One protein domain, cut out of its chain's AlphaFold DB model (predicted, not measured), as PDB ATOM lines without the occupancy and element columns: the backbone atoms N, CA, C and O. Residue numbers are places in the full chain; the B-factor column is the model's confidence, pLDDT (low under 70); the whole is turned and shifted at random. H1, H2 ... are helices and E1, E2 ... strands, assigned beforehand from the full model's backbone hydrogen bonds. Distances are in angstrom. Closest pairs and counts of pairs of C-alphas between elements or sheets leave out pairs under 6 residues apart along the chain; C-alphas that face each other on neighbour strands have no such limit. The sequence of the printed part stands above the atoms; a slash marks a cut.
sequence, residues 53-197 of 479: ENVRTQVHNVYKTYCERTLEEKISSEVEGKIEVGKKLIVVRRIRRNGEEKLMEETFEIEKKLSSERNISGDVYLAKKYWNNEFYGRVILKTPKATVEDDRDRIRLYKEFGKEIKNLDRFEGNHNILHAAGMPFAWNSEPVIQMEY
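Overview. This is residues 53 to 197 of the 479 residues of the protein "Protein kinase family protein" of Candidatus Micrarchaeota archaeon (UniProt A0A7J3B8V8). One antiparallel sheet of seven strands is curled like part of a barrel and folded back on itself, E1 to E4 facing E7 and E6 with E5 as the hinge. H1 sits across one end, beside the strands, and H2 slants over E7. The printed part has 145 residues, with two named helices and seven named strands in the order H1 E1 E2 E3 E4 E5 H2 E6 E7; across the sheet the order is E1 E2 E3 E4 E5 E7 E6. The class is mixed, helices and strands; the whole is compact, with a radius of gyration of the C-alphas of 15.2 A and spans of 45 by 36 by 27 A.

Arrangement. H1, residues 53 to 66, is on the sheet at a height of 6.7 A, over none of its strands. A meander follows, each strand the antiparallel neighbour of the one before: E1, residues 70 to 77; E2, 88 to 97; E3, 100 to 113; E4, 123 to 131; E5, 134 to 143. The closest C-alphas of H1 and E5 are those of Val 55 and Gly 137, 5.8 A apart. Within hydrogen-bond range are N 74 and O 92 of E1 and E2, 2.9 A; N 91 and O 106 of E2 and E3, 2.8 A; N 109 and O 128 of E3 and E4, 2.9 A; and N 125 and O 141 of E4 and E5, 2.8 A. E4 bends by 58 degrees at residue 126 and E5 by 68 degrees at residue 137. H2, residues 151 to 170, is on the sheet at a height of 10.0 A. E6, residues 185 to 187, and E7, residues 190 to 196, form a hairpin, with N 192 and O 185 at 2.7 A. H2 lies over E7, slantwise to it at 32 degrees on the local plane, only just past along. E7 pairs with E5 over residues 193 to 196, with N 140 and O 195 at 2.8 A. E5, H2 and E6 form a split strand-helix-strand unit, two strands of one sheet joined through a helix and not neighbours, with E7 between them in the sheet, and its crossover is right-handed. The closest C-alphas of the edge strands E1 and E6 are those of Ile 75 and Trp 187, 7.6 A apart. Every O i to N i+4 pair is within hydrogen-bond range in H2, and 6 of 10 in H1.

Along the chain. H1 begins at C-alpha 53 (344.168, 236.156, 302.008) and is 19.8 A long. E3 is 37.9 A long, E2 26.8 A and H2 28.3 A. E7 ends at C-alpha 196 (349.038, 228.044, 304.682).

Size, cuts and confidence. The C-alphas farthest apart, Gly 99 and Arg 118, are 47.6 A apart. The printed part has no cut, and the long link is residues 171 to 184. Mean pLDDT of the printed part is 76.1; residues 53 to 82 and 94 to 101 are among those under 70.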
ATOM      1  N   GLU A  53     345.626 236.284 302.157       62.56
ATOM      2  CA  GLU A  53     344.168 236.156 302.008       62.56
ATOM      3  C   GLU A  53     343.765 235.448 300.703       62.56
ATOM      4  O   GLU A  53     342.888 234.584 300.708       62.56
ATOM      5  N   ASN A  54     344.444 235.754 299.593       56.31
ATOM      6  CA  ASN A  54     344.182 235.142 298.288       56.31
ATOM      7  C   ASN A  54     344.385 233.622 298.340       56.31
ATOM      8  O   ASN A  54     343.497 232.869 297.928       56.31
ATOM      9  N   VAL A  55     345.505 233.170 298.926       63.31
ATOM     10  CA  VAL A  55     345.816 231.742 299.125       63.31
ATOM     11  C   VAL A  55     344.661 231.017 299.819       63.31
ATOM     12  O   VAL A  55     344.284 229.935 299.387       63.31
ATOM     13  N   ARG A  56     344.051 231.617 300.842       63.72
ATOM     14  CA  ARG A  56     342.979 230.983 301.627       63.72
ATOM     15  C   ARG A  56     341.633 230.989 300.897       63.72
ATOM     16  O   ARG A  56     340.979 229.953 300.799       63.72
ATOM     17  N   THR A  57     341.229 232.133 300.338       58.28
ATOM     18  CA  THR A  57     339.885 232.312 299.760       58.28
ATOM     19  C   THR A  57     339.694 231.567 298.438       58.28
ATOM     20  O   THR A  57     338.606 231.039 298.190       58.28
ATOM     21  N   GLN A  58     340.711 231.484 297.569       51.44
ATOM     22  CA  GLN A  58     340.541 230.728 296.325       51.44
ATOM     23  C   GLN A  58     340.920 229.267 296.433       51.44
ATOM     24  O   GLN A  58     340.281 228.525 295.704       51.44
ATOM     25  N   VAL A  59     341.822 228.805 297.313       51.22
ATOM     26  CA  VAL A  59     342.054 227.350 297.456       51.22
ATOM     27  C   VAL A  59     340.735 226.634 297.735       51.22
ATOM     28  O   VAL A  59     340.444 225.663 297.055       51.22
ATOM     29  N   HIS A  60     339.853 227.191 298.564       45.59
ATOM     30  CA  HIS A  60     338.536 226.603 298.821       45.59
ATOM     31  C   HIS A  60     337.621 226.511 297.571       45.59
ATOM     32  O   HIS A  60     336.959 225.497 297.347       45.59
ATOM     33  N   ASN A  61     337.606 227.531 296.701       42.81
ATOM     34  CA  ASN A  61     336.756 227.563 295.493       42.81
ATOM     35  C   ASN A  61     337.370 226.828 294.289       42.81
ATOM     36  O   ASN A  61     336.667 226.270 293.444       42.81
ATOM     37  N   VAL A  62     338.696 226.839 294.214       45.78
ATOM     38  CA  VAL A  62     339.533 226.136 293.244       45.78
ATOM     39  C   VAL A  62     339.396 224.643 293.549       45.78
ATOM     40  O   VAL A  62     338.804 223.901 292.770       45.78
ATOM     41  N   TYR A  63     339.833 224.203 294.722       45.19
ATOM     42  CA  TYR A  63     339.952 222.798 295.111       45.19
ATOM     43  C   TYR A  63     338.635 222.013 295.001       45.19
ATOM     44  O   TYR A  63     338.598 220.969 294.350       45.19
ATOM     45  N   LYS A  64     337.521 222.570 295.497       43.25
ATOM     46  CA  LYS A  64     336.195 221.930 295.420       43.25
ATOM     47  C   LYS A  64     335.682 221.750 293.983       43.25
ATOM     48  O   LYS A  64     334.924 220.826 293.717       43.25
ATOM     49  N   THR A  65     336.124 222.602 293.056       42.22
ATOM     50  CA  THR A  65     335.811 222.493 291.620       42.22
ATOM     51  C   THR A  65     336.821 221.599 290.871       42.22
ATOM     52  O   THR A  65     336.485 221.043 289.828       42.22
ATOM     53  N   TYR A  66     338.057 221.443 291.367       47.78
ATOM     54  CA  TYR A  66     339.157 220.751 290.666       47.78
ATOM     55  C   TYR A  66     339.339 219.272 291.031       47.78
ATOM     56  O   TYR A  66     339.860 218.514 290.207       47.78
ATOM     57  N   CYS A  67     338.871 218.826 292.200       42.91
ATOM     58  CA  CYS A  67     338.968 217.424 292.630       42.91
ATOM     59  C   CYS A  67     338.122 216.435 291.808       42.91
ATOM     60  O   CYS A  67     338.264 215.229 291.996       42.91
ATOM     61  N   GLU A  68     337.288 216.890 290.866       43.69
ATOM     62  CA  GLU A  68     336.500 215.965 290.049       43.69
ATOM     63  C   GLU A  68     337.293 215.324 288.896       43.69
ATOM     64  O   GLU A  68     337.006 214.171 288.582       43.69
ATOM     65  N   ARG A  69     338.297 215.979 288.270       46.16
ATOM     66  CA  ARG A  69     339.080 215.395 287.142       46.16
ATOM     67  C   ARG A  69     340.450 216.066 286.909       46.16
ATOM     68  O   ARG A  69     340.581 216.907 286.016       46.16
ATOM     69  N   THR A  70     341.495 215.651 287.631       44.88
ATOM     70  CA  THR A  70     342.888 215.886 287.185       44.88
ATOM     71  C   THR A  70     343.243 214.828 286.136       44.88
ATOM     72  O   THR A  70     343.106 213.640 286.416       44.88
ATOM     73  N   LEU A  71     343.627 215.243 284.923       44.59
ATOM     74  CA  LEU A  71     343.878 214.325 283.797       44.59
ATOM     75  C   LEU A  71     345.362 213.947 283.674       44.59
ATOM     76  O   LEU A  71     345.658 212.777 283.472       44.59
ATOM     77  N   GLU A  72     346.275 214.915 283.826       50.94
ATOM     78  CA  GLU A  72     347.735 214.727 283.770       50.94
ATOM     79  C   GLU A  72     348.455 215.828 284.580       50.94
ATOM     80  O   GLU A  72     348.065 217.000 284.541       50.94
ATOM     81  N   GLU A  73     349.530 215.467 285.286       47.38
ATOM     82  CA  GLU A  73     350.420 216.385 286.013       47.38
ATOM     83  C   GLU A  73     351.817 216.329 285.381       47.38
ATOM     84  O   GLU A  73     352.410 215.256 285.276       47.38
ATOM     85  N   LYS A  74     352.339 217.477 284.927       48.62
ATOM     86  CA  LYS A  74     353.692 217.591 284.373       48.62
ATOM     87  C   LYS A  74     354.470 218.628 285.168       48.62
ATOM     88  O   LYS A  74     354.143 219.807 285.183       48.62
ATOM     89  N   ILE A  75     355.539 218.190 285.809       51.94
ATOM     90  CA  ILE A  75     356.388 219.069 286.607       51.94
ATOM     91  C   ILE A  75     357.608 219.384 285.756       51.94
ATOM     92  O   ILE A  75     358.302 218.481 285.292       51.94
ATOM     93  N   SER A  76     357.817 220.665 285.478       46.00
ATOM     94  CA  SER A  76     358.987 221.153 284.755       46.00
ATOM     95  C   SER A  76     359.736 222.094 285.672       46.00
ATOM     96  O   SER A  76     359.132 222.991 286.239       46.00
ATOM     97  N   SER A  77     361.035 221.914 285.829       45.69
ATOM     98  CA  SER A  77     361.858 222.765 286.680       45.69
ATOM     99  C   SER A  77     362.899 223.515 285.859       45.69
ATOM    100  O   SER A  77     363.293 223.069 284.785       45.69
ATOM    101  N   GLU A  78     363.404 224.624 286.399       42.69
ATOM    102  CA  GLU A  78     364.698 225.174 285.971       42.69
ATOM    103  C   GLU A  78     365.884 224.383 286.577       42.69
ATOM    104  O   GLU A  78     367.038 224.673 286.271       42.69
ATOM    105  N   VAL A  79     365.629 223.404 287.464       43.59
ATOM    106  CA  VAL A  79     366.648 222.694 288.262       43.59
ATOM    107  C   VAL A  79     366.278 221.218 288.471       43.59
ATOM    108  O   VAL A  79     365.263 220.910 289.097       43.59
ATOM    109  N   GLU A  80     367.116 220.293 288.005       53.59
ATOM    110  CA  GLU A  80     367.131 218.905 288.490       53.59
ATOM    111  C   GLU A  80     367.755 218.883 289.905       53.59
ATOM    112  O   GLU A  80     368.838 219.432 290.099       53.59
ATOM    113  N   GLY A  81     367.100 218.286 290.913       61.34
ATOM    114  CA  GLY A  81     367.665 218.151 292.272       61.34
ATOM    115  C   GLY A  81     366.826 218.681 293.452       61.34
ATOM    116  O   GLY A  81     365.605 218.803 293.389       61.34
ATOM    117  N   LYS A  82     367.465 218.913 294.607       69.50
ATOM    118  CA  LYS A  82     366.779 219.251 295.876       69.50
ATOM    119  C   LYS A  82     366.138 220.649 295.835       69.50
ATOM    120  O   LYS A  82     366.568 221.515 295.081       69.50
ATOM    121  N   ILE A  83     365.115 220.876 296.669       78.56
ATOM    122  CA  ILE A  83     364.539 222.216 296.876       78.56
ATOM    123  C   ILE A  83     365.576 223.097 297.583       78.56
ATOM    124  O   ILE A  83     366.081 222.737 298.646       78.56
ATOM    125  N   GLU A  84     365.862 224.266 297.013       82.69
ATOM    126  CA  GLU A  84     366.883 225.196 297.500       82.69
ATOM    127  C   GLU A  84     366.339 226.622 297.613       82.69
ATOM    128  O   GLU A  84     365.487 227.051 296.834       82.69
ATOM    129  N   VAL A  85     366.862 227.373 298.583       85.62
ATOM    130  CA  VAL A  85     366.520 228.788 298.777       85.62
ATOM    131  C   VAL A  85     366.953 229.606 297.558       85.62
ATOM    132  O   VAL A  85     368.056 229.434 297.045       85.62
ATOM    133  N   GLY A  86     366.081 230.505 297.098       83.81
ATOM    134  CA  GLY A  86     366.290 231.342 295.916       83.81
ATOM    135  C   GLY A  86     365.962 230.664 294.584       83.81
ATOM    136  O   GLY A  86     366.056 231.312 293.543       83.81
ATOM    137  N   LYS A  87     365.572 229.382 294.581       84.75
ATOM    138  CA  LYS A  87     365.144 228.667 293.370       84.75
ATOM    139  C   LYS A  87     363.634 228.758 293.156       84.75
ATOM    140  O   LYS A  87     362.872 228.993 294.097       84.75
ATOM    141  N   LYS A  88     363.218 228.535 291.906       85.81
ATOM    142  CA  LYS A  88     361.815 228.424 291.503       85.81
ATOM    143  C   LYS A  88     361.445 226.972 291.214       85.81
ATOM    144  O   LYS A  88     362.160 226.276 290.497       85.81
ATOM    145  N   LEU A  89     360.316 226.535 291.756       86.38
ATOM    146  CA  LEU A  89     359.663 225.276 291.401       86.38
ATOM    147  C   LEU A  89     358.464 225.612 290.518       86.38
ATOM    148  O   LEU A  89     357.684 226.481 290.894       86.38
ATOM    149  N   ILE A  90     358.302 224.942 289.379       84.06
ATOM    150  CA  ILE A  90     357.164 225.170 288.481       84.06
ATOM    151  C   ILE A  90     356.380 223.861 288.360       84.06
ATOM    152  O   ILE A  90     356.920 222.803 288.034       84.06
ATOM    153  N   VAL A  91     355.091 223.921 288.671       81.50
ATOM    154  CA  VAL A  91     354.166 222.790 288.614       81.50
ATOM    155  C   VAL A  91     353.128 223.105 287.550       81.50
ATOM    156  O   VAL A  91     352.359 224.057 287.693       81.50
ATOM    157  N   VAL A  92     353.100 222.311 286.477       76.56
ATOM    158  CA  VAL A  92     352.126 222.464 285.395       76.56
ATOM    159  C   VAL A  92     351.080 221.360 285.501       76.56
ATOM    160  O   VAL A  92     351.362 220.168 285.367       76.56
ATOM    161  N   ARG A  93     349.829 221.745 285.729       73.19
ATOM    162  CA  ARG A  93     348.704 220.812 285.838       73.19
ATOM    163  C   ARG A  93     347.776 220.978 284.647       73.19
ATOM    164  O   ARG A  93     347.446 222.103 284.270       73.19
ATOM    165  N   ARG A  94     347.312 219.867 284.070       68.19
ATOM    166  CA  ARG A  94     346.198 219.885 283.115       68.19
ATOM    167  C   ARG A  94     344.898 219.628 283.873       68.19
ATOM    168  O   ARG A  94     344.656 218.526 284.366       68.19
ATOM    169  N   ILE A  95     344.069 220.660 283.953       66.88
ATOM    170  CA  ILE A  95     342.791 220.654 284.669       66.88
ATOM    171  C   ILE A  95     341.629 220.701 283.675       66.88
ATOM    172  O   ILE A  95     341.724 221.356 282.636       66.88
ATOM    173  N   ARG A  96     340.516 220.029 283.986       59.00
ATOM    174  CA  ARG A  96     339.278 220.123 283.198       59.00
ATOM    175  C   ARG A  96     338.228 220.917 283.975       59.00
ATOM    176  O   ARG A  96     337.850 220.513 285.068       59.00
ATOM    177  N   ARG A  97     337.734 222.024 283.413       60.25
ATOM    178  CA  ARG A  97     336.687 222.875 284.010       60.25
ATOM    179  C   ARG A  97     335.564 223.078 282.998       60.25
ATOM    180  O   ARG A  97     335.823 223.520 281.887       60.25
ATOM    181  N   ASN A  98     334.326 222.742 283.368       63.38
ATOM    182  CA  ASN A  98     333.150 222.815 282.481       63.38
ATOM    183  C   ASN A  98     333.320 222.066 281.138       63.38
ATOM    184  O   ASN A  98     332.775 222.475 280.121       63.38
ATOM    185  N   GLY A  99     334.098 220.977 281.120       65.62
ATOM    186  CA  GLY A  99     334.392 220.209 279.902       65.62
ATOM    187  C   GLY A  99     335.589 220.713 279.084       65.62
ATOM    188  O   GLY A  99     336.100 219.950 278.271       65.62
ATOM    189  N   GLU A 100     336.095 221.922 279.346       68.19
ATOM    190  CA  GLU A 100     337.291 222.471 278.697       68.19
ATOM    191  C   GLU A 100     338.568 222.098 279.456       68.19
ATOM    192  O   GLU A 100     338.617 222.160 280.687       68.19
ATOM    193  N   GLU A 101     339.621 221.742 278.721       69.44
ATOM    194  CA  GLU A 101     340.955 221.513 279.281       69.44
ATOM    195  C   GLU A 101     341.745 222.822 279.340       69.44
ATOM    196  O   GLU A 101     341.863 223.540 278.348       69.44
ATOM    197  N   LYS A 102     342.308 223.125 280.509       71.69
ATOM    198  CA  LYS A 102     343.189 224.274 280.728       71.69
ATOM    199  C   LYS A 102     344.507 223.809 281.332       71.69
ATOM    200  O   LYS A 102     344.534 222.941 282.205       71.69
ATOM    201  N   LEU A 103     345.600 224.395 280.856       71.38
ATOM    202  CA  LEU A 103     346.903 224.283 281.500       71.38
ATOM    203  C   LEU A 103     346.990 225.329 282.605       71.38
ATOM    204  O   LEU A 103     346.610 226.483 282.415       71.38
ATOM    205  N   MET A 104     347.466 224.894 283.758       74.94
ATOM    206  CA  MET A 104     347.611 225.707 284.949       74.94
ATOM    207  C   MET A 104     349.062 225.652 285.397       74.94
ATOM    208  O   MET A 104     349.577 224.559 285.612       74.94
ATOM    209  N   GLU A 105     349.701 226.810 285.546       83.19
ATOM    210  CA  GLU A 105     351.080 226.902 286.018       83.19
ATOM    211  C   GLU A 105     351.122 227.524 287.418       83.19
ATOM    212  O   GLU A 105     350.774 228.694 287.607       83.19
ATOM    213  N   GLU A 106     351.545 226.731 288.401       86.94
ATOM    214  CA  GLU A 106     351.875 227.193 289.748       86.94
ATOM    215  C   GLU A 106     353.396 227.335 289.856       86.94
ATOM    216  O   GLU A 106     354.126 226.367 289.647       86.94
ATOM    217  N   THR A 107     353.884 228.526 290.205       89.44
ATOM    218  CA  THR A 107     355.314 228.761 290.457       89.44
ATOM    219  C   THR A 107     355.549 229.044 291.936       89.44
ATOM    220  O   THR A 107     354.838 229.841 292.543       89.44
ATOM    221  N   PHE A 108     356.572 228.424 292.521       91.12
ATOM    222  CA  PHE A 108     356.975 228.596 293.914       91.12
ATOM    223  C   PHE A 108     358.401 229.133 293.988       91.12
ATOM    224  O   PHE A 108     359.344 228.421 293.656       91.12
ATOM    225  N   GLU A 109     358.576 230.371 294.440       92.19
ATOM    226  CA  GLU A 109     359.892 230.958 294.717       92.19
ATOM    227  C   GLU A 109     360.251 230.722 296.187       92.19
ATOM    228  O   GLU A 109     359.583 231.243 297.083       92.19
ATOM    229  N   ILE A 110     361.286 229.923 296.447       92.62
ATOM    230  CA  ILE A 110     361.667 229.524 297.806       92.62
ATOM    231  C   ILE A 110     362.383 230.677 298.515       92.62
ATOM    232  O   ILE A 110     363.517 231.013 298.181       92.62
ATOM    233  N   GLU A 111     361.756 231.250 299.542       92.00
ATOM    234  CA  GLU A 111     362.319 232.370 300.308       92.00
ATOM    235  C   GLU A 111     363.265 231.892 301.412       92.00
ATOM    236  O   GLU A 111     364.309 232.498 301.650       92.00
ATOM    237  N   LYS A 112     362.896 230.823 302.132       92.06
ATOM    238  CA  LYS A 112     363.619 230.404 303.341       92.06
ATOM    239  C   LYS A 112     363.376 228.938 303.684       92.06
ATOM    240  O   LYS A 112     362.263 228.445 303.554       92.06
ATOM    241  N   LYS A 113     364.389 228.262 304.233       91.56
ATOM    242  CA  LYS A 113     364.222 226.983 304.943       91.56
ATOM    243  C   LYS A 113     363.941 227.247 306.428       91.56
ATOM    244  O   LYS A 113     364.724 227.923 307.092       91.56
ATOM    245  N   LEU A 114     362.811 226.756 306.934       87.69
ATOM    246  CA  LEU A 114     362.359 226.938 308.321       87.69
ATOM    247  C   LEU A 114     362.788 225.787 309.237       87.69
ATOM    248  O   LEU A 114     363.040 225.993 310.422       87.69
ATOM    249  N   SER A 115     362.882 224.570 308.701       84.31
ATOM    250  CA  SER A 115     363.325 223.391 309.448       84.31
ATOM    251  C   SER A 115     364.840 223.387 309.667       84.31
ATOM    252  O   SER A 115     365.604 223.638 308.732       84.31
ATOM    253  N   SER A 116     365.285 222.992 310.860       76.31
ATOM    254  CA  SER A 116     366.708 222.752 311.134       76.31
ATOM    255  C   SER A 116     367.203 221.427 310.536       76.31
ATOM    256  O   SER A 116     366.419 220.525 310.229       76.31
ATOM    257  N   GLU A 117     368.523 221.264 310.425       66.19
ATOM    258  CA  GLU A 117     369.124 219.992 309.998       66.19
ATOM    259  C   GLU A 117     368.775 218.831 310.935       66.19
ATOM    260  O   GLU A 117     368.559 217.719 310.462       66.19
ATOM    261  N   ARG A 118     368.610 219.114 312.234       63.16
ATOM    262  CA  ARG A 118     368.232 218.138 313.270       63.16
ATOM    263  C   ARG A 118     366.770 217.689 313.189       63.16
ATOM    264  O   ARG A 118     366.395 216.767 313.907       63.16
ATOM    265  N   ASN A 119     365.938 218.337 312.370       70.69
ATOM    266  CA  ASN A 119     364.557 217.904 312.189       70.69
ATOM    267  C   ASN A 119     364.515 216.596 311.394       70.69
ATOM    268  O   ASN A 119     364.911 216.572 310.224       70.69
ATOM    269  N   ILE A 120     364.010 215.544 312.033       69.81
ATOM    270  CA  ILE A 120     363.897 214.199 311.461       69.81
ATOM    271  C   ILE A 120     362.622 214.011 310.631       69.81
ATOM    272  O   ILE A 120     362.620 213.188 309.725       69.81
ATOM    273  N   SER A 121     361.561 214.785 310.895       73.38
ATOM    274  CA  SER A 121     360.245 214.583 310.265       73.38
ATOM    275  C   SER A 121     360.179 215.077 308.819       73.38
ATOM    276  O   SER A 121     359.267 214.710 308.092       73.38
ATOM    277  N   GLY A 122     361.107 215.937 308.394       84.25
ATOM    278  CA  GLY A 122     361.084 216.532 307.062       84.25
ATOM    279  C   GLY A 122     361.726 217.907 307.004       84.25
ATOM    280  O   GLY A 122     362.090 218.497 308.027       84.25
ATOM    281  N   ASP A 123     361.855 218.415 305.785       89.31
ATOM    282  CA  ASP A 123     362.250 219.793 305.548       89.31
ATOM    283  C   ASP A 123     361.014 220.668 305.305       89.31
ATOM    284  O   ASP A 123     360.031 220.243 304.701       89.31
ATOM    285  N   VAL A 124     361.060 221.893 305.822       91.50
ATOM    286  CA  VAL A 124     359.965 222.865 305.766       91.50
ATOM    287  C   VAL A 124     360.500 224.154 305.167       91.50
ATOM    288  O   VAL A 124     361.501 224.689 305.654       91.50
ATOM    289  N   TYR A 125     359.833 224.662 304.138       92.88
ATOM    290  CA  TYR A 125     360.233 225.837 303.372       92.88
ATOM    291  C   TYR A 125     359.113 226.873 303.346       92.88
ATOM    292  O   TYR A 125     357.946 226.522 303.218       92.88
ATOM    293  N   LEU A 126     359.479 228.148 303.432       92.69
ATOM    294  CA  LEU A 126     358.622 229.278 303.096       92.69
ATOM    295  C   LEU A 126     358.822 229.610 301.616       92.69
ATOM    296  O   LEU A 126     359.966 229.747 301.174       92.69
ATOM    297  N   ALA A 127     357.731 229.756 300.870       93.00
ATOM    298  CA  ALA A 127     357.771 230.088 299.454       93.00
ATOM    299  C   ALA A 127     356.713 231.129 299.078       93.00
ATOM    300  O   ALA A 127     355.603 231.117 299.610       93.00
ATOM    301  N   LYS A 128     357.029 231.981 298.100       91.50
ATOM    302  CA  LYS A 128     356.028 232.779 297.387       91.50
ATOM    303  C   LYS A 128     355.382 231.912 296.318       91.50
ATOM    304  O   LYS A 128     356.076 231.382 295.452       91.50
ATOM    305  N   LYS A 129     354.065 231.798 296.365       89.56
ATOM    306  CA  LYS A 129     353.236 231.132 295.368       89.56
ATOM    307  C   LYS A 129     352.786 232.147 294.325       89.56
ATOM    308  O   LYS A 129     352.273 233.212 294.667       89.56
ATOM    309  N   TYR A 130     352.946 231.779 293.065       87.00
ATOM    310  CA  TYR A 130     352.463 232.503 291.903       87.00
ATOM    311  C   TYR A 130     351.548 231.598 291.094       87.00
ATOM    312  O   TYR A 130     351.798 230.396 290.984       87.00
ATOM    313  N   TRP A 131     350.526 232.184 290.487       83.25
ATOM    314  CA  TRP A 131     349.658 231.498 289.544       83.25
ATOM    315  C   TRP A 131     349.675 232.255 288.222       83.25
ATOM    316  O   TRP A 131     349.333 233.432 288.187       83.25
ATOM    317  N   ASN A 132     350.114 231.605 287.137       80.00
ATOM    318  CA  ASN A 132     350.244 232.233 285.816       80.00
ATOM    319  C   ASN A 132     351.017 233.572 285.882       80.00
ATOM    320  O   ASN A 132     350.611 234.570 285.290       80.00
ATOM    321  N   ASN A 133     352.126 233.583 286.633       82.25
ATOM    322  CA  ASN A 133     352.975 234.746 286.938       82.25
ATOM    323  C   ASN A 133     352.364 235.843 287.830       82.25
ATOM    324  O   ASN A 133     353.046 236.823 288.131       82.25
ATOM    325  N   GLU A 134     351.139 235.684 288.323       84.50
ATOM    326  CA  GLU A 134     350.550 236.595 289.306       84.50
ATOM    327  C   GLU A 134     350.916 236.157 290.728       84.50
ATOM    328  O   GLU A 134     350.746 234.990 291.085       84.50
ATOM    329  N   PHE A 135     351.443 237.076 291.547       84.69
ATOM    330  CA  PHE A 135     351.766 236.774 292.942       84.69
ATOM    331  C   PHE A 135     350.489 236.495 293.720       84.69
ATOM    332  O   PHE A 135     349.615 237.352 293.831       84.69
ATOM    333  N   TYR A 136     350.422 235.296 294.284       77.44
ATOM    334  CA  TYR A 136     349.245 234.835 294.982       77.44
ATOM    335  C   TYR A 136     349.373 235.031 296.481       77.44
ATOM    336  O   TYR A 136     348.473 235.593 297.079       77.44
ATOM    337  N   GLY A 137     350.498 234.622 297.070       84.06
ATOM    338  CA  GLY A 137     350.753 234.745 298.502       84.06
ATOM    339  C   GLY A 137     351.897 233.873 298.977       84.06
ATOM    340  O   GLY A 137     352.584 233.246 298.173       84.06
ATOM    341  N   ARG A 138     352.121 233.829 300.291       89.38
ATOM    342  CA  ARG A 138     353.121 232.939 300.890       89.38
ATOM    343  C   ARG A 138     352.500 231.620 301.322       89.38
ATOM    344  O   ARG A 138     351.383 231.584 301.830       89.38
ATOM    345  N   VAL A 139     353.253 230.544 301.134       91.75
ATOM    346  CA  VAL A 139     352.874 229.180 301.510       91.75
ATOM    347  C   VAL A 139     354.031 228.472 302.195       91.75
ATOM    348  O   VAL A 139     355.200 228.822 302.010       91.75
ATOM    349  N   ILE A 140     353.698 227.442 302.966       92.81
ATOM    350  CA  ILE A 140     354.658 226.486 303.497       92.81
ATOM    351  C   ILE A 140     354.686 225.247 302.611       92.81
ATOM    352  O   ILE A 140     353.648 224.649 302.336       92.81
ATOM    353  N   LEU A 141     355.887 224.840 302.209       93.31
ATOM    354  CA  LEU A 141     356.142 223.573 301.536       93.31
ATOM    355  C   LEU A 141     356.833 222.622 302.517       93.31
ATOM    356  O   LEU A 141     357.920 222.927 303.009       93.31
ATOM    357  N   LYS A 142     356.212 221.479 302.814       92.44
ATOM    358  CA  LYS A 142     356.790 220.412 303.655       92.44
ATOM    359  C   LYS A 142     357.151 219.229 302.754       92.44
ATOM    360  O   LYS A 142     356.328 218.816 301.938       92.44
ATOM    361  N   THR A 143     358.369 218.703 302.893       89.31
ATOM    362  CA  THR A 143     358.883 217.538 302.143       89.31
ATOM    363  C   THR A 143     359.517 216.516 303.083       89.31
ATOM    364  O   THR A 143     360.050 216.916 304.128       89.31
ATOM    365  N   PRO A 144     359.516 215.211 302.755       85.12
ATOM    366  CA  PRO A 144     360.252 214.223 303.530       85.12
ATOM    367  C   PRO A 144     361.731 214.590 303.640       85.12
ATOM    368  O   PRO A 144     362.285 215.325 302.815       85.12
ATOM    369  N   LYS A 145     362.387 214.099 304.693       83.50
ATOM    370  CA  LYS A 145     363.804 214.376 304.906       83.50
ATOM    371  C   LYS A 145     364.626 213.601 303.875       83.50
ATOM    372  O   LYS A 145     364.630 212.377 303.881       83.50
ATOM    373  N   ALA A 146     365.360 214.319 303.026       68.88
ATOM    374  CA  ALA A 146     366.093 213.729 301.902       68.88
ATOM    375  C   ALA A 146     367.298 212.849 302.297       68.88
ATOM    376  O   ALA A 146     367.905 212.234 301.429       68.88
ATOM    377  N   THR A 147     367.706 212.841 303.569       66.50
ATOM    378  CA  THR A 147     368.919 212.155 304.059       66.50
ATOM    379  C   THR A 147     368.628 210.823 304.749       66.50
ATOM    380  O   THR A 147     369.488 210.307 305.455       66.50
ATOM    381  N   VAL A 148     367.413 210.290 304.627       65.50
ATOM    382  CA  VAL A 148     367.069 209.005 305.242       65.50
ATOM    383  C   VAL A 148     367.476 207.878 304.301       65.50
ATOM    384  O   VAL A 148     366.803 207.625 303.307       65.50
ATOM    385  N   GLU A 149     368.606 207.242 304.616       66.00
ATOM    386  CA  GLU A 149     369.175 206.129 303.843       66.00
ATOM    387  C   GLU A 149     368.479 204.786 304.131       66.00
ATOM    388  O   GLU A 149     368.490 203.902 303.281       66.00
ATOM    389  N   ASP A 150     367.846 204.626 305.302       77.62
ATOM    390  CA  ASP A 150     367.133 203.398 305.680       77.62
ATOM    391  C   ASP A 150     365.707 203.374 305.094       77.62
ATOM    392  O   ASP A 150     364.854 204.209 305.424       77.62
ATOM    393  N   ASP A 151     365.421 202.369 304.262       78.88
ATOM    394  CA  ASP A 151     364.112 202.140 303.642       78.88
ATOM    395  C   ASP A 151     362.959 202.058 304.657       78.88
ATOM    396  O   ASP A 151     361.846 202.514 304.374       78.88
ATOM    397  N   ARG A 152     363.185 201.511 305.859       77.56
ATOM    398  CA  ARG A 152     362.150 201.426 306.904       77.56
ATOM    399  C   ARG A 152     361.792 202.802 307.444       77.56
ATOM    400  O   ARG A 152     360.604 203.100 307.612       77.56
ATOM    401  N   ASP A 153     362.796 203.633 307.699       77.75
ATOM    402  CA  ASP A 153     362.588 205.007 308.151       77.75
ATOM    403  C   ASP A 153     361.946 205.852 307.049       77.75
ATOM    404  O   ASP A 153     361.048 206.648 307.335       77.75
ATOM    405  N   ARG A 154     362.312 205.619 305.782       79.12
ATOM    406  CA  ARG A 154     361.654 206.243 304.631       79.12
ATOM    407  C   ARG A 154     360.175 205.860 304.575       79.12
ATOM    408  O   ARG A 154     359.321 206.740 304.563       79.12
ATOM    409  N   ILE A 155     359.831 204.573 304.653       81.50
ATOM    410  CA  ILE A 155     358.427 204.121 304.690       81.50
ATOM    411  C   ILE A 155     357.664 204.759 305.862       81.50
ATOM    412  O   ILE A 155     356.503 205.144 305.699       81.50
ATOM    413  N   ARG A 156     358.287 204.886 307.044       81.88
ATOM    414  CA  ARG A 156     357.673 205.570 308.194       81.88
ATOM    415  C   ARG A 156     357.380 207.036 307.878       81.88
ATOM    416  O   ARG A 156     356.241 207.456 308.066       81.88
ATOM    417  N   LEU A 157     358.356 207.786 307.367       82.94
ATOM    418  CA  LEU A 157     358.180 209.201 307.019       82.94
ATOM    419  C   LEU A 157     357.070 209.403 305.988       82.94
ATOM    420  O   LEU A 157     356.226 210.279 306.145       82.94
ATOM    421  N   TYR A 158     357.003 208.552 304.968       84.75
ATOM    422  CA  TYR A 158     355.946 208.631 303.959       84.75
ATOM    423  C   TYR A 158     354.552 208.369 304.544       84.75
ATOM    424  O   TYR A 158     353.584 209.016 304.146       84.75
ATOM    425  N   LYS A 159     354.433 207.463 305.525       84.50
ATOM    426  CA  LYS A 159     353.172 207.253 306.256       84.50
ATOM    427  C   LYS A 159     352.776 208.480 307.076       84.50
ATOM    428  O   LYS A 159     351.595 208.813 307.113       84.50
ATOM    429  N   GLU A 160     353.735 209.153 307.707       85.62
ATOM    430  CA  GLU A 160     353.497 210.397 308.454       85.62
ATOM    431  C   GLU A 160     353.050 211.531 307.525       85.62
ATOM    432  O   GLU A 160     352.071 212.213 307.816       85.62
ATOM    433  N   PHE A 161     353.675 211.659 306.353       87.38
ATOM    434  CA  PHE A 161     353.247 212.587 305.304       87.38
ATOM    435  C   PHE A 161     351.834 212.296 304.799       87.38
ATOM    436  O   PHE A 161     351.005 213.198 304.715       87.38
ATOM    437  N   GLY A 162     351.530 211.031 304.496       87.06
ATOM    438  CA  GLY A 162     350.186 210.632 304.077       87.06
ATOM    439  C   GLY A 162     349.133 210.923 305.148       87.06
ATOM    440  O   GLY A 162     348.010 211.308 304.827       87.06
ATOM    441  N   LYS A 163     349.501 210.789 306.424       89.25
ATOM    442  CA  LYS A 163     348.647 211.135 307.561       89.25
ATOM    443  C   LYS A 163     348.414 212.645 307.678       89.25
ATOM    444  O   LYS A 163     347.275 213.047 307.889       89.25
ATOM    445  N   GLU A 164     349.449 213.467 307.497       91.56
ATOM    446  CA  GLU A 164     349.320 214.931 307.446       91.56
ATOM    447  C   GLU A 164     348.335 215.356 306.346       91.56
ATOM    448  O   GLU A 164     347.397 216.094 306.629       91.56
ATOM    449  N   ILE A 165     348.480 214.826 305.122       89.56
ATOM    450  CA  ILE A 165     347.580 215.129 303.992       89.56
ATOM    451  C   ILE A 165     346.128 214.784 304.339       89.56
ATOM    452  O   ILE A 165     345.235 215.606 304.149       89.56
ATOM    453  N   LYS A 166     345.890 213.586 304.890       90.62
ATOM    454  CA  LYS A 166     344.548 213.170 305.318       90.62
ATOM    455  C   LYS A 166     343.980 214.084 306.395       90.62
ATOM    456  O   LYS A 166     342.795 214.379 306.363       90.62
ATOM    457  N   ASN A 167     344.796 214.518 307.353       93.94
ATOM    458  CA  ASN A 167     344.335 215.397 308.422       93.94
ATOM    459  C   ASN A 167     344.042 216.821 307.924       93.94
ATOM    460  O   ASN A 167     343.064 217.410 308.374       93.94
ATOM    461  N   LEU A 168     344.817 217.344 306.969       90.88
ATOM    462  CA  LEU A 168     344.527 218.629 306.320       90.88
ATOM    463  C   LEU A 168     343.163 218.615 305.615       90.88
ATOM    464  O   LEU A 168     342.397 219.562 305.756       90.88
ATOM    465  N   ASP A 169     342.845 217.529 304.907       88.62
ATOM    466  CA  ASP A 169     341.541 217.327 304.260       88.62
ATOM    467  C   ASP A 169     340.420 217.128 305.296       88.62
ATOM    468  O   ASP A 169     339.374 217.774 305.279       88.62
ATOM    469  N   ARG A 170     340.675 216.284 306.299       92.12
ATOM    470  CA  ARG A 170     339.728 215.949 307.366       92.12
ATOM    471  C   ARG A 170     339.263 217.167 308.158       92.12
ATOM    472  O   ARG A 170     338.088 217.225 308.530       92.12
ATOM    473  N   PHE A 171     340.158 218.102 308.450       92.25
ATOM    474  CA  PHE A 171     339.856 219.297 309.239       92.25
ATOM    475  C   PHE A 171     339.676 220.554 308.381       92.25
ATOM    476  O   PHE A 171     339.660 221.663 308.924       92.25
ATOM    477  N   GLU A 172     339.489 220.390 307.065       85.62
ATOM    478  CA  GLU A 172     339.181 221.498 306.167       85.62
ATOM    479  C   GLU A 172     337.978 222.298 306.699       85.62
ATOM    480  O   GLU A 172     336.939 221.748 307.077       85.62
ATOM    481  N   GLY A 173     338.135 223.623 306.760       79.75
ATOM    482  CA  GLY A 173     337.089 224.552 307.190       79.75
ATOM    483  C   GLY A 173     337.074 224.885 308.685       79.75
ATOM    484  O   GLY A 173     336.359 225.806 309.075       79.75
ATOM    485  N   ASN A 174     337.868 224.223 309.535       88.88
ATOM    486  CA  ASN A 174     338.011 224.666 310.926       88.88
ATOM    487  C   ASN A 174     339.018 225.821 311.030       88.88
ATOM    488  O   ASN A 174     340.193 225.638 310.736       88.88
ATOM    489  N   HIS A 175     338.593 226.998 311.489       88.31
ATOM    490  CA  HIS A 175     339.460 228.182 311.538       88.31
ATOM    491  C   HIS A 175     340.668 228.061 312.483       88.31
ATOM    492  O   HIS A 175     341.626 228.806 312.298       88.31
ATOM    493  N   ASN A 176     340.642 227.142 313.452       94.06
ATOM    494  CA  ASN A 176     341.699 226.959 314.447       94.06
ATOM    495  C   ASN A 176     342.632 225.766 314.169       94.06
ATOM    496  O   ASN A 176     343.469 225.423 315.009       94.06
ATOM    497  N   ILE A 177     342.515 225.134 313.001       94.31
ATOM    498  CA  ILE A 177     343.367 224.027 312.551       94.31
ATOM    499  C   ILE A 177     343.973 224.405 311.198       94.31
ATOM    500  O   ILE A 177     343.310 225.037 310.380       94.31
ATOM    501  N   LEU A 178     345.239 224.044 310.981       92.56
ATOM    502  CA  LEU A 178     345.988 224.354 309.764       92.56
ATOM    503  C   LEU A 178     345.266 223.894 308.493       92.56
ATOM    504  O   LEU A 178     344.812 222.753 308.413       92.56
ATOM    505  N   HIS A 179     345.229 224.760 307.476       88.69
ATOM    506  CA  HIS A 179     344.657 224.437 306.164       88.69
ATOM    507  C   HIS A 179     345.709 224.134 305.098       88.69
ATOM    508  O   HIS A 179     346.829 224.660 305.092       88.69
ATOM    509  N   ALA A 180     345.315 223.300 304.135       88.25
ATOM    510  CA  ALA A 180     346.064 223.134 302.900       88.25
ATOM    511  C   ALA A 180     346.011 224.431 302.072       88.25
ATOM    512  O   ALA A 180     344.969 225.071 301.959       88.25
ATOM    513  N   ALA A 181     347.133 224.796 301.449       84.88
ATOM    514  CA  ALA A 181     347.240 225.945 300.538       84.88
ATOM    515  C   ALA A 181     347.220 225.539 299.048       84.88
ATOM    516  O   ALA A 181     347.469 226.352 298.149       84.88
ATOM    517  N   GLY A 182     346.968 224.262 298.769       81.31
ATOM    518  CA  GLY A 182     346.907 223.707 297.424       81.31
ATOM    519  C   GLY A 182     347.015 222.187 297.427       81.31
ATOM    520  O   GLY A 182     347.237 221.567 298.467       81.31
ATOM    521  N   MET A 183     346.882 221.587 296.243       80.06
ATOM    522  CA  MET A 183     347.057 220.144 296.081       80.06
ATOM    523  C   MET A 183     348.512 219.742 296.348       80.06
ATOM    524  O   MET A 183     349.429 220.438 295.895       80.06
ATOM    525  N   PRO A 184     348.760 218.606 297.019       84.94
ATOM    526  CA  PRO A 184     350.105 218.055 297.068       84.94
ATOM    527  C   PRO A 184     350.625 217.777 295.643       84.94
ATOM    528  O   PRO A 184     349.851 217.613 294.696       84.94
ATOM    529  N   PHE A 185     351.942 217.764 295.475       84.75
ATOM    530  CA  PHE A 185     352.617 217.395 294.222       84.75
ATOM    531  C   PHE A 185     353.861 216.564 294.520       84.75
ATOM    532  O   PHE A 185     354.255 216.443 295.677       84.75
ATOM    533  N   ALA A 186     354.487 215.984 293.499       81.06
ATOM    534  CA  ALA A 186     355.714 215.205 293.664       81.06
ATOM    535  C   ALA A 186     356.921 215.932 293.059       81.06
ATOM    536  O   ALA A 186     356.981 216.135 291.859       81.06
ATOM    537  N   TRP A 187     357.932 216.275 293.849       78.00
ATOM    538  CA  TRP A 187     359.180 216.846 293.345       78.00
ATOM    539  C   TRP A 187     360.294 215.801 293.369       78.00
ATOM    540  O   TRP A 187     360.672 215.336 294.439       78.00
ATOM    541  N   ASN A 188     360.826 215.418 292.201       75.44
ATOM    542  CA  ASN A 188     361.812 214.331 292.068       75.44
ATOM    543  C   ASN A 188     361.396 213.055 292.813       75.44
ATOM    544  O   ASN A 188     362.157 212.500 293.601       75.44
ATOM    545  N   SER A 189     360.151 212.631 292.580       74.62
ATOM    546  CA  SER A 189     359.522 211.469 293.224       74.62
ATOM    547  C   SER A 189     359.270 211.599 294.734       74.62
ATOM    548  O   SER A 189     358.715 210.672 295.318       74.62
ATOM    549  N   GLU A 190     359.589 212.734 295.359       80.81
ATOM    550  CA  GLU A 190     359.287 213.006 296.767       80.81
ATOM    551  C   GLU A 190     357.997 213.838 296.903       80.81
ATOM    552  O   GLU A 190     357.840 214.841 296.203       80.81
ATOM    553  N   PRO A 191     357.057 213.478 297.792       85.06
ATOM    554  CA  PRO A 191     355.835 214.248 297.988       85.06
ATOM    555  C   PRO A 191     356.119 215.620 298.616       85.06
ATOM    556  O   PRO A 191     356.924 215.758 299.537       85.06
ATOM    557  N   VAL A 192     355.395 216.633 298.153       88.62
ATOM    558  CA  VAL A 192     355.416 218.005 298.660       88.62
ATOM    559  C   VAL A 192     354.002 218.387 299.077       88.62
ATOM    560  O   VAL A 192     353.070 218.337 298.274       88.62
ATOM    561  N   ILE A 193     353.845 218.780 300.339       90.75
ATOM    562  CA  ILE A 193     352.580 219.273 300.893       90.75
ATOM    563  C   ILE A 193     352.616 220.801 300.892       90.75
ATOM    564  O   ILE A 193     353.603 221.387 301.342       90.75
ATOM    565  N   GLN A 194     351.537 221.431 300.420       91.25
ATOM    566  CA  GLN A 194     351.344 222.881 300.455       91.25
ATOM    567  C   GLN A 194     350.406 223.253 301.608       91.25
ATOM    568  O   GLN A 194     349.257 222.815 301.633       91.25
ATOM    569  N   MET A 195     350.859 224.083 302.539       91.69
ATOM    570  CA  MET A 195     350.082 224.525 303.703       91.69
ATOM    571  C   MET A 195     350.080 226.045 303.791       91.69
ATOM    572  O   MET A 195     350.977 226.712 303.263       91.69
ATOM    573  N   GLU A 196     349.073 226.606 304.447       88.25
ATOM    574  CA  GLU A 196     349.038 228.044 304.682       88.25
ATOM    575  C   GLU A 196     350.209 228.506 305.560       88.25
ATOM    576  O   GLU A 196     350.693 227.789 306.440       88.25
ATOM    577  N   TYR A 197     350.687 229.723 305.305       87.56
ATOM    578  CA  TYR A 197     351.743 230.314 306.110       87.56
ATOM    579  C   TYR A 197     351.185 230.899 307.408       87.56
ATOM    580  O   TYR A 197     350.201 231.631 307.392       87.56
TER     581      TYR A 197